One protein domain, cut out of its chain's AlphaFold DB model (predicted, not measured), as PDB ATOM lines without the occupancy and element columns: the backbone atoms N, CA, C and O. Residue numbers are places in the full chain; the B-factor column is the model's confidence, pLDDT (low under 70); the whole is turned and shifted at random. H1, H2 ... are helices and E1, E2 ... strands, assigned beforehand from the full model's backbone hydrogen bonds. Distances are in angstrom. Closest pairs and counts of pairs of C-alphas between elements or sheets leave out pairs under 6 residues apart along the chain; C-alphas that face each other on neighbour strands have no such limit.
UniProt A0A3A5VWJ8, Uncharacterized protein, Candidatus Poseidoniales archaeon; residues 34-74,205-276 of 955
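What this domain is: This is residues 34 to 74 and 205 to 276 of the 955 residues of an uncharacterized protein of Candidatus Poseidoniales archaeon (UniProt A0A3A5VWJ8). A single twisted sheet of five strands makes a wall, with one helix, H1, crossing over one face and the other face bare; residues 34 to 56, a looped stretch with no named element, lie beyond the end of H1 that begins at Gln 57. The sheet is a meander, each strand the antiparallel neighbour of the one before, in the order E1, E2, E3, E4, E5. The printed part has 113 residues, with one named helix and five named strands, in the order H1, E1, E2, E3, E4, E5; the class is mixed, helices and strands, with under half of the residues in named elements. The whole is compact, with a radius of gyration of the C-alphas of 14.7 A and spans of 45 by 37 by 26 A.

Where its parts are: E1 is residues 217 to 220, 10.4 A from first to last C-alpha, beginning at C-alpha 217 at (200.962, 236.305, 238.775). E2 is residues 229 to 237, 23.5 A, and bends by 54 degrees at residue 234. E3 is residues 240 to 248, 24.9 A, and E4 is residues 254 to 261, 20.2 A. E5 is residues 266 to 273, 22.7 A, ending at C-alpha 273 at (194.898, 224.036, 258.780). H1 is residues 57 to 73, 23.9 A, beginning at C-alpha 57 at (209.369, 230.387, 240.776).

How they stand to each other: From edge to edge of the sheet the strands' lines turn by 54 degrees; E1 and E5 are the edge strands. E1 and E2 form a hairpin, with N 217 and O 232 at 2.8 A. The hairpin of E2 and E3 has N 231 and O 246 at 2.9 A. The hairpin of E3 and E4 has N 247 and O 256 at 2.8 A, and that of E4 and E5 has N 257 and O 270 at 2.9 A. H1 is on the sheet at a height of 10.0 A. It lies over E4 and, only just, over E5, on which 3 of its C-alphas fall. On the local plane its line and that of E4 stand at 84 degrees, across the strands. The closest C-alphas of H1 and E4, those of Ala 63 and Val 254, are 6.2 A apart. H1 and E3 are near each other, with 5 pairs of C-alphas within 10 A. In H1 every O i to N i+4 pair is within hydrogen-bond range. E1 is apart from E4 and E5.

The domain as a whole: The two C-alphas farthest apart, those of Asp 49 and Phe 264, are 46.7 A apart. Residues 75 to 204 are not printed; C-alphas 74 and 205 are 13.9 A apart across this cut, which falls in the link from H1 to E1. Of the links that are printed whole, that from E1 to E2 is short and the other three are tight. The mean pLDDT of the printed part is 74.1; 37 residues are under 70, among them 39 to 54 and 220 to 228.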
ATOM      1  N   PRO A  34     211.107 241.850 251.656       61.56
ATOM      2  CA  PRO A  34     212.320 242.567 251.293       61.56
ATOM      3  C   PRO A  34     212.579 242.390 249.798       61.56
ATOM      4  O   PRO A  34     212.791 241.266 249.348       61.56
ATOM      5  N   GLY A  35     212.563 243.476 249.023       60.09
ATOM      6  CA  GLY A  35     212.787 243.395 247.579       60.09
ATOM      7  C   GLY A  35     214.160 242.810 247.214       60.09
ATOM      8  O   GLY A  35     215.085 242.797 248.031       60.09
ATOM      9  N   CYS A  36     214.327 242.372 245.969       72.88
ATOM     10  CA  CYS A  36     215.543 241.716 245.471       72.88
ATOM     11  C   CYS A  36     216.002 242.309 244.119       72.88
ATOM     12  O   CYS A  36     215.169 242.580 243.266       72.88
ATOM     13  N   ASP A  37     217.309 242.474 243.863       73.12
ATOM     14  CA  ASP A  37     217.846 242.958 242.563       73.12
ATOM     15  C   ASP A  37     218.101 241.810 241.552       73.12
ATOM     16  O   ASP A  37     219.131 241.755 240.878       73.12
ATOM     17  N   ASN A  38     217.167 240.858 241.455       72.62
ATOM     18  CA  ASN A  38     217.131 239.830 240.410       72.62
ATOM     19  C   ASN A  38     215.881 240.048 239.537       72.62
ATOM     20  O   ASN A  38     214.779 239.928 240.068       72.62
ATOM     21  N   PRO A  39     216.011 240.353 238.230       69.88
ATOM     22  CA  PRO A  39     214.864 240.602 237.352       69.88
ATOM     23  C   PRO A  39     213.940 239.392 237.153       69.88
ATOM     24  O   PRO A  39     212.833 239.582 236.660       69.88
ATOM     25  N   ASP A  40     214.387 238.192 237.534       69.94
ATOM     26  CA  ASP A  40     213.642 236.935 237.406       69.94
ATOM     27  C   ASP A  40     212.924 236.531 238.725       69.94
ATOM     28  O   ASP A  40     212.518 235.382 238.879       69.94
ATOM     29  N   ALA A  41     212.805 237.443 239.704       68.44
ATOM     30  CA  ALA A  41     212.140 237.211 240.995       68.44
ATOM     31  C   ALA A  41     210.818 237.993 241.128       68.44
ATOM     32  O   ALA A  41     210.735 239.152 240.715       68.44
ATOM     33  N   TYR A  42     209.807 237.406 241.781       69.69
ATOM     34  CA  TYR A  42     208.488 238.026 241.988       69.69
ATOM     35  C   TYR A  42     208.562 239.346 242.772       69.69
ATOM     36  O   TYR A  42     207.850 240.299 242.466       69.69
ATOM     37  N   ASN A  43     209.487 239.450 243.730       68.19
ATOM     38  CA  ASN A  43     209.763 240.667 244.500       68.19
ATOM     39  C   ASN A  43     210.921 241.511 243.926       68.19
ATOM     40  O   ASN A  43     211.703 242.106 244.680       68.19
ATOM     41  N   TYR A  44     211.070 241.564 242.598       66.69
ATOM     42  CA  TYR A  44     212.134 242.336 241.957       66.69
ATOM     43  C   TYR A  44     212.043 243.843 242.262       66.69
ATOM     44  O   TYR A  44     211.141 244.556 241.820       66.69
ATOM     45  N   ASN A  45     213.059 244.355 242.956       69.44
ATOM     46  CA  ASN A  45     213.274 245.766 243.237       69.44
ATOM     47  C   ASN A  45     214.742 246.127 242.960       69.44
ATOM     48  O   ASN A  45     215.635 245.851 243.763       69.44
ATOM     49  N   ASN A  46     214.972 246.843 241.855       68.69
ATOM     50  CA  ASN A  46     216.295 247.307 241.402       68.69
ATOM     51  C   ASN A  46     217.006 248.324 242.323       68.69
ATOM     52  O   ASN A  46     218.066 248.855 241.977       68.69
ATOM     53  N   SER A  47     216.382 248.670 243.450       67.75
ATOM     54  CA  SER A  47     216.935 249.535 244.491       67.75
ATOM     55  C   SER A  47     217.349 248.761 245.750       67.75
ATOM     56  O   SER A  47     217.940 249.366 246.647       67.75
ATOM     57  N   SER A  48     217.079 247.451 245.814       65.81
ATOM     58  CA  SER A  48     217.509 246.567 246.901       65.81
ATOM     59  C   SER A  48     218.975 246.141 246.764       65.81
ATOM     60  O   SER A  48     219.517 246.068 245.665       65.81
ATOM     61  N   ASP A  49     219.623 245.829 247.889       63.50
ATOM     62  CA  ASP A  49     220.939 245.181 247.948       63.50
ATOM     63  C   ASP A  49     220.886 243.737 248.497       63.50
ATOM     64  O   ASP A  49     221.930 243.140 248.782       63.50
ATOM     65  N   ASN A  50     219.684 243.157 248.620       61.31
ATOM     66  CA  ASN A  50     219.447 241.857 249.247       61.31
ATOM     67  C   ASN A  50     219.131 240.727 248.241       61.31
ATOM     68  O   ASN A  50     217.995 240.275 248.122       61.31
ATOM     69  N   GLU A  51     220.166 240.205 247.575       60.94
ATOM     70  CA  GLU A  51     220.084 239.018 246.693       60.94
ATOM     71  C   GLU A  51     219.638 237.715 247.414       60.94
ATOM     72  O   GLU A  51     219.455 236.692 246.764       60.94
ATOM     73  N   LEU A  52     219.484 237.712 248.747       56.16
ATOM     74  CA  LEU A  52     219.055 236.537 249.528       56.16
ATOM     75  C   LEU A  52     217.548 236.495 249.817       56.16
ATOM     76  O   LEU A  52     217.088 235.520 250.400       56.16
ATOM     77  N   ALA A  53     216.795 237.536 249.452       61.25
ATOM     78  CA  ALA A  53     215.339 237.582 249.619       61.25
ATOM     79  C   ALA A  53     214.573 237.299 248.316       61.25
ATOM     80  O   ALA A  53     213.365 237.478 248.275       61.25
ATOM     81  N   CYS A  54     215.261 236.913 247.240       63.78
ATOM     82  CA  CYS A  54     214.660 236.724 245.924       63.78
ATOM     83  C   CYS A  54     213.646 235.578 245.918       63.78
ATOM     84  O   CYS A  54     214.027 234.417 246.042       63.78
ATOM     85  N   LEU A  55     212.375 235.917 245.724       70.31
ATOM     86  CA  LEU A  55     211.288 234.961 245.559       70.31
ATOM     87  C   LEU A  55     211.285 234.479 244.108       70.31
ATOM     88  O   LEU A  55     210.816 235.187 243.219       70.31
ATOM     89  N   SER A  56     211.879 233.316 243.856       70.38
ATOM     90  CA  SER A  56     211.878 232.666 242.545       70.38
ATOM     91  C   SER A  56     210.689 231.718 242.392       70.38
ATOM     92  O   SER A  56     210.171 231.191 243.375       70.38
ATOM     93  N   GLN A  57     210.319 231.442 241.140       71.62
ATOM     94  CA  GLN A  57     209.369 230.387 240.776       71.62
ATOM     95  C   GLN A  57     209.734 229.031 241.406       71.62
ATOM     96  O   GLN A  57     208.861 228.351 241.919       71.62
ATOM     97  N   GLU A  58     211.031 228.709 241.494       74.62
ATOM     98  CA  GLU A  58     211.565 227.511 242.167       74.62
ATOM     99  C   GLU A  58     211.065 227.347 243.620       74.62
ATOM    100  O   GLU A  58     210.768 226.229 244.025       74.62
ATOM    101  N   VAL A  59     210.899 228.439 244.382       75.31
ATOM    102  CA  VAL A  59     210.385 228.390 245.771       75.31
ATOM    103  C   VAL A  59     208.875 228.136 245.807       75.31
ATOM    104  O   VAL A  59     208.397 227.421 246.683       75.31
ATOM    105  N   LEU A  60     208.120 228.699 244.857       77.38
ATOM    106  CA  LEU A  60     206.682 228.449 244.741       77.38
ATOM    107  C   LEU A  60     206.410 227.006 244.296       77.38
ATOM    108  O   LEU A  60     205.558 226.344 244.876       77.38
ATOM    109  N   THR A  61     207.161 226.493 243.319       77.81
ATOM    110  CA  THR A  61     207.022 225.109 242.852       77.81
ATOM    111  C   THR A  61     207.471 224.094 243.915       77.81
ATOM    112  O   THR A  61     206.854 223.042 244.028       77.81
ATOM    113  N   GLU A  62     208.475 224.399 244.753       80.19
ATOM    114  CA  GLU A  62     208.831 223.567 245.923       80.19
ATOM    115  C   GLU A  62     207.699 223.546 246.972       80.19
ATOM    116  O   GLU A  62     207.373 222.487 247.514       80.19
ATOM    117  N   ALA A  63     207.047 224.688 247.216       78.38
ATOM    118  CA  ALA A  63     205.894 224.783 248.112       78.38
ATOM    119  C   ALA A  63     204.666 224.022 247.582       78.38
ATOM    120  O   ALA A  63     204.037 223.285 248.337       78.38
ATOM    121  N   LEU A  64     204.364 224.156 246.287       81.62
ATOM    122  CA  LEU A  64     203.299 223.418 245.605       81.62
ATOM    123  C   LEU A  64     203.577 221.916 245.587       81.62
ATOM    124  O   LEU A  64     202.710 221.145 245.961       81.62
ATOM    125  N   SER A  65     204.800 221.484 245.271       80.00
ATOM    126  CA  SER A  65     205.173 220.065 245.345       80.00
ATOM    127  C   SER A  65     205.066 219.507 246.768       80.00
ATOM    128  O   SER A  65     204.713 218.347 246.930       80.00
ATOM    129  N   THR A  66     205.324 220.317 247.801       79.31
ATOM    130  CA  THR A  66     205.109 219.914 249.203       79.31
ATOM    131  C   THR A  66     203.620 219.807 249.548       79.31
ATOM    132  O   THR A  66     203.251 218.956 250.349       79.31
ATOM    133  N   PHE A  67     202.775 220.656 248.954       80.25
ATOM    134  CA  PHE A  67     201.319 220.583 249.084       80.25
ATOM    135  C   PHE A  67     200.757 219.352 248.371       80.25
ATOM    136  O   PHE A  67     200.032 218.601 249.009       80.25
ATOM    137  N   VAL A  68     201.145 219.103 247.113       79.31
ATOM    138  CA  VAL A  68     200.749 217.898 246.366       79.31
ATOM    139  C   VAL A  68     201.180 216.661 247.143       79.31
ATOM    140  O   VAL A  68     200.323 215.898 247.525       79.31
ATOM    141  N   LEU A  69     202.434 216.551 247.591       73.31
ATOM    142  CA  LEU A  69     202.870 215.414 248.418       73.31
ATOM    143  C   LEU A  69     202.109 215.232 249.753       73.31
ATOM    144  O   LEU A  69     202.200 214.150 250.336       73.31
ATOM    145  N   PHE A  70     201.425 216.262 250.266       71.56
ATOM    146  CA  PHE A  70     200.566 216.164 251.453       71.56
ATOM    147  C   PHE A  70     199.122 215.795 251.099       71.56
ATOM    148  O   PHE A  70     198.556 214.950 251.785       71.56
ATOM    149  N   MET A  71     198.553 216.422 250.061       71.81
ATOM    150  CA  MET A  71     197.281 215.993 249.468       71.81
ATOM    151  C   MET A  71     197.372 214.537 249.053       71.81
ATOM    152  O   MET A  71     196.428 213.805 249.268       71.81
ATOM    153  N   ASP A  72     198.539 214.133 248.563       68.12
ATOM    154  CA  ASP A  72     198.878 212.764 248.301       68.12
ATOM    155  C   ASP A  72     198.905 211.974 249.626       68.12
ATOM    156  O   ASP A  72     197.950 211.329 250.031       68.12
ATOM    157  N   ASN A  73     200.017 212.000 250.365       65.56
ATOM    158  CA  ASN A  73     200.304 210.991 251.399       65.56
ATOM    159  C   ASN A  73     199.440 211.100 252.677       65.56
ATOM    160  O   ASN A  73     199.747 210.432 253.673       65.56
ATOM    161  N   GLY A  74     198.421 211.960 252.672       63.50
ATOM    162  CA  GLY A  74     197.454 212.163 253.737       63.50
ATOM    163  C   GLY A  74     198.052 212.651 255.066       63.50
ATOM    164  O   GLY A  74     199.267 212.842 255.232       63.50
ATOM    165  N   ASP A 205     192.769 216.195 240.779       78.81
ATOM    166  CA  ASP A 205     194.115 215.617 240.713       78.81
ATOM    167  C   ASP A 205     195.167 216.700 240.404       78.81
ATOM    168  O   ASP A 205     195.371 217.121 239.261       78.81
ATOM    169  N   PHE A 206     195.889 217.146 241.436       78.75
ATOM    170  CA  PHE A 206     196.977 218.118 241.299       78.75
ATOM    171  C   PHE A 206     198.256 217.567 240.630       78.75
ATOM    172  O   PHE A 206     199.178 218.353 240.361       78.75
ATOM    173  N   SER A 207     198.340 216.263 240.347       75.75
ATOM    174  CA  SER A 207     199.462 215.614 239.654       75.75
ATOM    175  C   SER A 207     199.523 215.986 238.165       75.75
ATOM    176  O   SER A 207     200.614 216.186 237.619       75.75
ATOM    177  N   LEU A 208     198.361 216.200 237.532       78.75
ATOM    178  CA  LEU A 208     198.220 216.558 236.111       78.75
ATOM    179  C   LEU A 208     198.666 218.001 235.791       78.75
ATOM    180  O   LEU A 208     198.811 218.384 234.626       78.75
ATOM    181  N   TYR A 209     198.905 218.824 236.814       82.12
ATOM    182  CA  TYR A 209     199.211 220.248 236.680       82.12
ATOM    183  C   TYR A 209     200.726 220.503 236.531       82.12
ATOM    184  O   TYR A 209     201.519 220.256 237.442       82.12
ATOM    185  N   ASP A 210     201.165 221.098 235.412       82.62
ATOM    186  CA  ASP A 210     202.578 221.489 235.230       82.62
ATOM    187  C   ASP A 210     202.936 222.777 236.000       82.62
ATOM    188  O   ASP A 210     203.076 223.882 235.454       82.62
ATOM    189  N   TRP A 211     203.173 222.613 237.301       81.12
ATOM    190  CA  TRP A 211     203.658 223.649 238.216       81.12
ATOM    191  C   TRP A 211     205.049 224.214 237.859       81.12
ATOM    192  O   TRP A 211     205.444 225.257 238.391       81.12
ATOM    193  N   ASN A 212     205.821 223.549 236.986       75.31
ATOM    194  CA  ASN A 212     207.173 223.969 236.602       75.31
ATOM    195  C   ASN A 212     207.177 224.937 235.409       75.31
ATOM    196  O   ASN A 212     208.058 225.798 235.341       75.31
ATOM    197  N   SER A 213     206.246 224.805 234.456       72.44
ATOM    198  CA  SER A 213     206.168 225.694 233.281       72.44
ATOM    199  C   SER A 213     205.097 226.790 233.376       72.44
ATOM    200  O   SER A 213     205.175 227.783 232.640       72.44
ATOM    201  N   THR A 214     204.165 226.668 234.324       78.69
ATOM    202  CA  THR A 214     203.109 227.654 234.610       78.69
ATOM    203  C   THR A 214     203.661 229.025 235.024       78.69
ATOM    204  O   THR A 214     204.596 229.129 235.816       78.69
ATOM    205  N   ASN A 215     203.065 230.110 234.511       76.19
ATOM    206  CA  ASN A 215     203.474 231.488 234.813       76.19
ATOM    207  C   ASN A 215     202.507 232.159 235.799       76.19
ATOM    208  O   ASN A 215     201.572 232.838 235.381       76.19
ATOM    209  N   PHE A 216     202.775 232.027 237.098       79.00
ATOM    210  CA  PHE A 216     201.982 232.678 238.146       79.00
ATOM    211  C   PHE A 216     202.139 234.205 238.181       79.00
ATOM    212  O   PHE A 216     203.254 234.736 238.124       79.00
ATOM    213  N   ALA A 217     201.025 234.910 238.362       74.38
ATOM    214  CA  ALA A 217     200.962 236.305 238.775       74.38
ATOM    215  C   ALA A 217     200.808 236.383 240.303       74.38
ATOM    216  O   ALA A 217     199.948 235.725 240.867       74.38
ATOM    217  N   MET A 218     201.632 237.189 240.980       76.06
ATOM    218  CA  MET A 218     201.556 237.377 242.438       76.06
ATOM    219  C   MET A 218     200.743 238.631 242.796       76.06
ATOM    220  O   MET A 218     201.064 239.728 242.328       76.06
ATOM    221  N   GLU A 219     199.796 238.486 243.722       74.88
ATOM    222  CA  GLU A 219     199.183 239.567 244.501       74.88
ATOM    223  C   GLU A 219     199.558 239.451 245.998       74.88
ATOM    224  O   GLU A 219     199.965 238.395 246.487       74.88
ATOM    225  N   LEU A 220     199.494 240.571 246.727       65.56
ATOM    226  CA  LEU A 220     199.934 240.703 248.121       65.56
ATOM    227  C   LEU A 220     198.785 241.167 249.023       65.56
ATOM    228  O   LEU A 220     198.426 242.348 248.991       65.56
ATOM    229  N   ASP A 221     198.293 240.292 249.905       65.56
ATOM    230  CA  ASP A 221     197.372 240.676 250.979       65.56
ATOM    231  C   ASP A 221     198.111 240.864 252.312       65.56
ATOM    232  O   ASP A 221     198.323 239.962 253.121       65.56
ATOM    233  N   LEU A 222     198.462 242.116 252.592       57.06
ATOM    234  CA  LEU A 222     199.125 242.520 253.836       57.06
ATOM    235  C   LEU A 222     198.183 242.537 255.055       57.06
ATOM    236  O   LEU A 222     198.626 242.837 256.173       57.06
ATOM    237  N   THR A 223     196.885 242.296 254.852       56.09
ATOM    238  CA  THR A 223     195.876 242.220 255.913       56.09
ATOM    239  C   THR A 223     195.705 240.799 256.445       56.09
ATOM    240  O   THR A 223     195.453 240.658 257.647       56.09
ATOM    241  N   ASN A 224     195.975 239.780 255.622       61.31
ATOM    242  CA  ASN A 224     195.939 238.368 255.988       61.31
ATOM    243  C   ASN A 224     197.357 237.740 256.028       61.31
ATOM    244  O   ASN A 224     197.875 237.311 255.005       61.31
ATOM    245  N   PRO A 225     198.022 237.639 257.197       56.84
ATOM    246  CA  PRO A 225     199.377 237.078 257.289       56.84
ATOM    247  C   PRO A 225     199.436 235.562 257.039       56.84
ATOM    248  O   PRO A 225     200.520 235.017 256.830       56.84
ATOM    249  N   GLU A 226     198.288 234.889 257.082       58.09
ATOM    250  CA  GLU A 226     198.152 233.450 256.861       58.09
ATOM    251  C   GLU A 226     197.874 233.115 255.389       58.09
ATOM    252  O   GLU A 226     198.062 231.971 254.995       58.09
ATOM    253  N   ALA A 227     197.531 234.113 254.570       59.53
ATOM    254  CA  ALA A 227     197.449 234.053 253.109       59.53
ATOM    255  C   ALA A 227     198.052 235.342 252.512       59.53
ATOM    256  O   ALA A 227     197.393 236.105 251.813       59.53
ATOM    257  N   MET A 228     199.310 235.620 252.873       64.19
ATOM    258  CA  MET A 228     199.998 236.886 252.583       64.19
ATOM    259  C   MET A 228     200.280 237.093 251.090       64.19
ATOM    260  O   MET A 228     200.321 238.232 250.617       64.19
ATOM    261  N   PHE A 229     200.494 235.998 250.366       72.00
ATOM    262  CA  PHE A 229     200.680 235.981 248.922       72.00
ATOM    263  C   PHE A 229     199.541 235.167 248.307       72.00
ATOM    264  O   PHE A 229     199.303 234.038 248.736       72.00
ATOM    265  N   SER A 230     198.866 235.725 247.308       78.88
ATOM    266  CA  SER A 230     198.019 234.969 246.383       78.88
ATOM    267  C   SER A 230     198.770 234.864 245.061       78.88
ATOM    268  O   SER A 230     199.388 235.835 244.611       78.88
ATOM    269  N   PHE A 231     198.767 233.680 244.464       80.00
ATOM    270  CA  PHE A 231     199.340 233.437 243.151       80.00
ATOM    271  C   PHE A 231     198.250 232.936 242.221       80.00
ATOM    272  O   PHE A 231     197.733 231.841 242.422       80.00
ATOM    273  N   THR A 232     197.943 233.716 241.189       82.75
ATOM    274  CA  THR A 232     196.960 233.343 240.173       82.75
ATOM    275  C   THR A 232     197.631 232.865 238.893       82.75
ATOM    276  O   THR A 232     198.629 233.445 238.451       82.75
ATOM    277  N   ALA A 233     197.110 231.799 238.292       83.12
ATOM    278  CA  ALA A 233     197.543 231.329 236.979       83.12
ATOM    279  C   ALA A 233     196.417 230.633 236.219       83.12
ATOM    280  O   ALA A 233     195.610 229.924 236.813       83.12
ATOM    281  N   ASP A 234     196.461 230.774 234.896       85.38
ATOM    282  CA  ASP A 234     195.736 229.915 233.969       85.38
ATOM    283  C   ASP A 234     196.638 228.707 233.665       85.38
ATOM    284  O   ASP A 234     197.740 228.876 233.119       85.38
ATOM    285  N   VAL A 235     196.209 227.499 234.030       83.44
ATOM    286  CA  VAL A 235     196.927 226.245 233.748       83.44
ATOM    287  C   VAL A 235     196.105 225.420 232.778       83.44
ATOM    288  O   VAL A 235     194.913 225.224 232.984       83.44
ATOM    289  N   SER A 236     196.743 224.936 231.713       79.75
ATOM    290  CA  SER A 236     196.091 223.989 230.814       79.75
ATOM    291  C   SER A 236     196.399 222.572 231.272       79.75
ATOM    292  O   SER A 236     197.556 222.150 231.232       79.75
ATOM    293  N   VAL A 237     195.355 221.885 231.722       78.38
ATOM    294  CA  VAL A 237     195.353 220.481 232.133       78.38
ATOM    295  C   VAL A 237     194.494 219.756 231.110       78.38
ATOM    296  O   VAL A 237     193.391 220.200 230.831       78.38
ATOM    297  N   GLU A 238     195.058 218.747 230.447       77.81
ATOM    298  CA  GLU A 238     194.418 217.881 229.430       77.81
ATOM    299  C   GLU A 238     193.727 218.544 228.209       77.81
ATOM    300  O   GLU A 238     193.419 217.874 227.228       77.81
ATOM    301  N   GLY A 239     193.611 219.871 228.165       69.94
ATOM    302  CA  GLY A 239     193.020 220.637 227.066       69.94
ATOM    303  C   GLY A 239     192.104 221.764 227.541       69.94
ATOM    304  O   GLY A 239     192.003 222.785 226.853       69.94
ATOM    305  N   THR A 240     191.518 221.631 228.731       74.94
ATOM    306  CA  THR A 240     190.804 222.702 229.434       74.94
ATOM    307  C   THR A 240     191.801 223.734 229.977       74.94
ATOM    308  O   THR A 240     193.025 223.562 229.906       74.94
ATOM    309  N   THR A 241     191.302 224.880 230.446       82.06
ATOM    310  CA  THR A 241     192.122 225.920 231.088       82.06
ATOM    311  C   THR A 241     191.528 226.261 232.445       82.06
ATOM    312  O   THR A 241     190.545 226.991 232.529       82.06
ATOM    313  N   HIS A 242     192.141 225.749 233.507       84.88
ATOM    314  CA  HIS A 242     191.705 225.990 234.877       84.88
ATOM    315  C   HIS A 242     192.359 227.264 235.410       84.88
ATOM    316  O   HIS A 242     193.567 227.472 235.243       84.88
ATOM    317  N   ALA A 243     191.572 228.114 236.067       85.38
ATOM    318  CA  ALA A 243     192.093 229.282 236.765       85.38
ATOM    319  C   ALA A 243     192.350 228.908 238.229       85.38
ATOM    320  O   ALA A 243     191.447 228.460 238.932       85.38
ATOM    321  N   ILE A 244     193.586 229.078 238.692       86.38
ATOM    322  CA  ILE A 244     194.029 228.637 240.021       86.38
ATOM    323  C   ILE A 244     194.386 229.852 240.875       86.38
ATOM    324  O   ILE A 244     195.148 230.697 240.411       86.38
ATOM    325  N   ASP A 245     193.912 229.914 242.123       85.88
ATOM    326  CA  ASP A 245     194.396 230.824 243.178       85.88
ATOM    327  C   ASP A 245     195.110 230.020 244.274       85.88
ATOM    328  O   ASP A 245     194.492 229.257 245.018       85.88
ATOM    329  N   VAL A 246     196.426 230.199 244.389       84.81
ATOM    330  CA  VAL A 246     197.262 229.578 245.426       84.81
ATOM    331  C   VAL A 246     197.550 230.606 246.519       84.81
ATOM    332  O   VAL A 246     198.333 231.542 246.330       84.81
ATOM    333  N   LYS A 247     196.971 230.401 247.702       83.50
ATOM    334  CA  LYS A 247     197.179 231.228 248.898       83.50
ATOM    335  C   LYS A 247     198.324 230.681 249.736       83.50
ATOM    336  O   LYS A 247     198.342 229.505 250.097       83.50
ATOM    337  N   VAL A 248     199.272 231.547 250.079       78.31
ATOM    338  CA  VAL A 248     200.557 231.182 250.692       78.31
ATOM    339  C   VAL A 248     200.880 232.117 251.865       78.31
ATOM    340  O   VAL A 248     200.711 233.335 251.780       78.31
ATOM    341  N   ASN A 249     201.364 231.563 252.981       71.94
ATOM    342  CA  ASN A 249     201.707 232.327 254.189       71.94
ATOM    343  C   ASN A 249     203.071 233.053 254.110       71.94
ATOM    344  O   ASN A 249     203.845 232.881 253.168       71.94
ATOM    345  N   GLU A 250     203.412 233.833 255.148       67.31
ATOM    346  CA  GLU A 250     204.694 234.568 255.243       67.31
ATOM    347  C   GLU A 250     205.970 233.696 255.184       67.31
ATOM    348  O   GLU A 250     207.071 234.223 255.016       67.31
ATOM    349  N   ALA A 251     205.839 232.372 255.322       69.06
ATOM    350  CA  ALA A 251     206.926 231.395 255.291       69.06
ATOM    351  C   ALA A 251     206.975 230.556 253.996       69.06
ATOM    352  O   ALA A 251     207.762 229.615 253.930       69.06
ATOM    353  N   PHE A 252     206.177 230.904 252.980       68.12
ATOM    354  CA  PHE A 252     206.036 230.164 251.718       68.12
ATOM    355  C   PHE A 252     205.405 228.767 251.839       68.12
ATOM    356  O   PHE A 252     205.547 227.949 250.940       68.12
ATOM    357  N   GLY A 253     204.650 228.500 252.909       73.12
ATOM    358  CA  GLY A 253     203.765 227.333 252.972       73.12
ATOM    359  C   GLY A 253     202.421 227.621 252.300       73.12
ATOM    360  O   GLY A 253     201.792 228.637 252.623       73.12
ATOM    361  N   VAL A 254     201.988 226.741 251.393       81.06
ATOM    362  CA  VAL A 254     200.632 226.764 250.816       81.06
ATOM    363  C   VAL A 254     199.607 226.596 251.941       81.06
ATOM    364  O   VAL A 254     199.824 225.840 252.888       81.06
ATOM    365  N   ARG A 255     198.522 227.365 251.868       82.19
ATOM    366  CA  ARG A 255     197.449 227.430 252.870       82.19
ATOM    367  C   ARG A 255     196.078 227.174 252.272       82.19
ATOM    368  O   ARG A 255     195.264 226.553 252.942       82.19
ATOM    369  N   ALA A 256     195.854 227.587 251.029       83.75
ATOM    370  CA  ALA A 256     194.766 227.056 250.228       83.75
ATOM    371  C   ALA A 256     195.151 227.016 248.746       83.75
ATOM    372  O   ALA A 256     195.940 227.854 248.298       83.75
ATOM    373  N   ILE A 257     194.568 226.082 248.003       83.81
ATOM    374  CA  ILE A 257     194.484 226.137 246.543       83.81
ATOM    375  C   ILE A 257     193.002 226.134 246.185       83.81
ATOM    376  O   ILE A 257     192.273 225.237 246.602       83.81
ATOM    377  N   THR A 258     192.572 227.139 245.429       86.06
ATOM    378  CA  THR A 258     191.263 227.148 244.777       86.06
ATOM    379  C   THR A 258     191.466 226.873 243.295       86.06
ATOM    380  O   THR A 258     192.217 227.597 242.637       86.06
ATOM    381  N   VAL A 259     190.799 225.845 242.779       86.12
ATOM    382  CA  VAL A 259     190.633 225.602 241.346       86.12
ATOM    383  C   VAL A 259     189.251 226.102 240.953       86.12
ATOM    384  O   VAL A 259     188.249 225.728 241.561       86.12
ATOM    385  N   HIS A 260     189.216 226.984 239.962       85.88
ATOM    386  CA  HIS A 260     187.997 227.413 239.297       85.88
ATOM    387  C   HIS A 260     187.895 226.663 237.969       85.88
ATOM    388  O   HIS A 260     188.817 226.749 237.148       85.88
ATOM    389  N   TYR A 261     186.770 225.986 237.759       80.75
ATOM    390  CA  TYR A 261     186.400 225.357 236.495       80.75
ATOM    391  C   TYR A 261     185.497 226.338 235.728       80.75
ATOM    392  O   TYR A 261     184.290 226.388 235.967       80.75
ATOM    393  N   PRO A 262     186.058 227.203 234.854       66.25
ATOM    394  CA  PRO A 262     185.309 228.318 234.271       66.25
ATOM    395  C   PRO A 262     184.189 227.866 233.330       66.25
ATOM    396  O   PRO A 262     183.245 228.624 233.127       66.25
ATOM    397  N   ASP A 263     184.303 226.658 232.778       67.38
ATOM    398  CA  ASP A 263     183.342 226.087 231.837       67.38
ATOM    399  C   ASP A 263     182.063 225.582 232.546       67.38
ATOM    400  O   ASP A 263     181.004 225.556 231.927       67.38
ATOM    401  N   PHE A 264     182.137 225.296 233.858       66.56
ATOM    402  CA  PHE A 264     181.026 224.793 234.689       66.56
ATOM    403  C   PHE A 264     180.604 225.754 235.825       66.56
ATOM    404  O   PHE A 264     179.627 225.513 236.523       66.56
ATOM    405  N   ASN A 265     181.317 226.876 236.009       70.94
ATOM    406  CA  ASN A 265     181.144 227.825 237.126       70.94
ATOM    407  C   ASN A 265     181.378 227.209 238.529       70.94
ATOM    408  O   ASN A 265     180.986 227.778 239.549       70.94
ATOM    409  N   GLU A 266     182.086 226.085 238.592       79.38
ATOM    410  CA  GLU A 266     182.382 225.370 239.832       79.38
ATOM    411  C   GLU A 266     183.679 225.853 240.479       79.38
ATOM    412  O   GLU A 266     184.617 226.324 239.813       79.38
ATOM    413  N   THR A 267     183.765 225.698 241.800       82.44
ATOM    414  CA  THR A 267     184.995 225.987 242.543       82.44
ATOM    415  C   THR A 267     185.285 224.929 243.591       82.44
ATOM    416  O   THR A 267     184.467 224.704 244.480       82.44
ATOM    417  N   VAL A 268     186.495 224.372 243.552       81.19
ATOM    418  CA  VAL A 268     187.023 223.483 244.593       81.19
ATOM    419  C   VAL A 268     188.117 224.219 245.345       81.19
ATOM    420  O   VAL A 268     189.105 224.658 244.756       81.19
ATOM    421  N   THR A 269     187.956 224.370 246.657       81.75
ATOM    422  CA  THR A 269     188.941 224.995 247.543       81.75
ATOM    423  C   THR A 269     189.449 223.996 248.573       81.75
ATOM    424  O   THR A 269     188.747 223.647 249.520       81.75
ATOM    425  N   MET A 270     190.714 223.612 248.432       79.38
ATOM    426  CA  MET A 270     191.454 222.793 249.392       79.38
ATOM    427  C   MET A 270     192.195 223.706 250.372       79.38
ATOM    428  O   MET A 270     193.036 224.501 249.949       79.38
ATOM    429  N   THR A 271     191.912 223.613 251.674       81.38
ATOM    430  CA  THR A 271     192.486 224.473 252.729       81.38
ATOM    431  C   THR A 271     193.246 223.661 253.777       81.38
ATOM    432  O   THR A 271     192.672 222.792 254.429       81.38
ATOM    433  N   LEU A 272     194.521 223.998 254.008       79.44
ATOM    434  CA  LEU A 272     195.359 223.377 255.040       79.44
ATOM    435  C   LEU A 272     195.340 224.166 256.349       79.44
ATOM    436  O   LEU A 272     195.785 225.319 256.416       79.44
ATOM    437  N   HIS A 273     194.915 223.503 257.419       79.69
ATOM    438  CA  HIS A 273     194.898 224.036 258.780       79.69
ATOM    439  C   HIS A 273     196.271 223.925 259.451       79.69
ATOM    440  O   HIS A 273     196.994 222.940 259.309       79.69
ATOM    441  N   THR A 274     196.644 224.932 260.240       77.31
ATOM    442  CA  THR A 274     197.830 224.879 261.100       77.31
ATOM    443  C   THR A 274     197.589 223.983 262.312       77.31
ATOM    444  O   THR A 274     196.467 223.861 262.803       77.31
ATOM    445  N   GLU A 275     198.676 223.478 262.910       74.06
ATOM    446  CA  GLU A 275     198.643 222.777 264.206       74.06
ATOM    447  C   GLU A 275     197.830 223.525 265.282       74.06
ATOM    448  O   GLU A 275     197.238 222.901 266.163       74.06
ATOM    449  N   ALA A 276     197.818 224.865 265.242       74.12
ATOM    450  CA  ALA A 276     197.119 225.708 266.206       74.12
ATOM    451  C   ALA A 276     195.602 225.761 265.967       74.12
ATOM    452  O   ALA A 276     194.852 225.744 266.944       74.12
TER     453      ALA A 276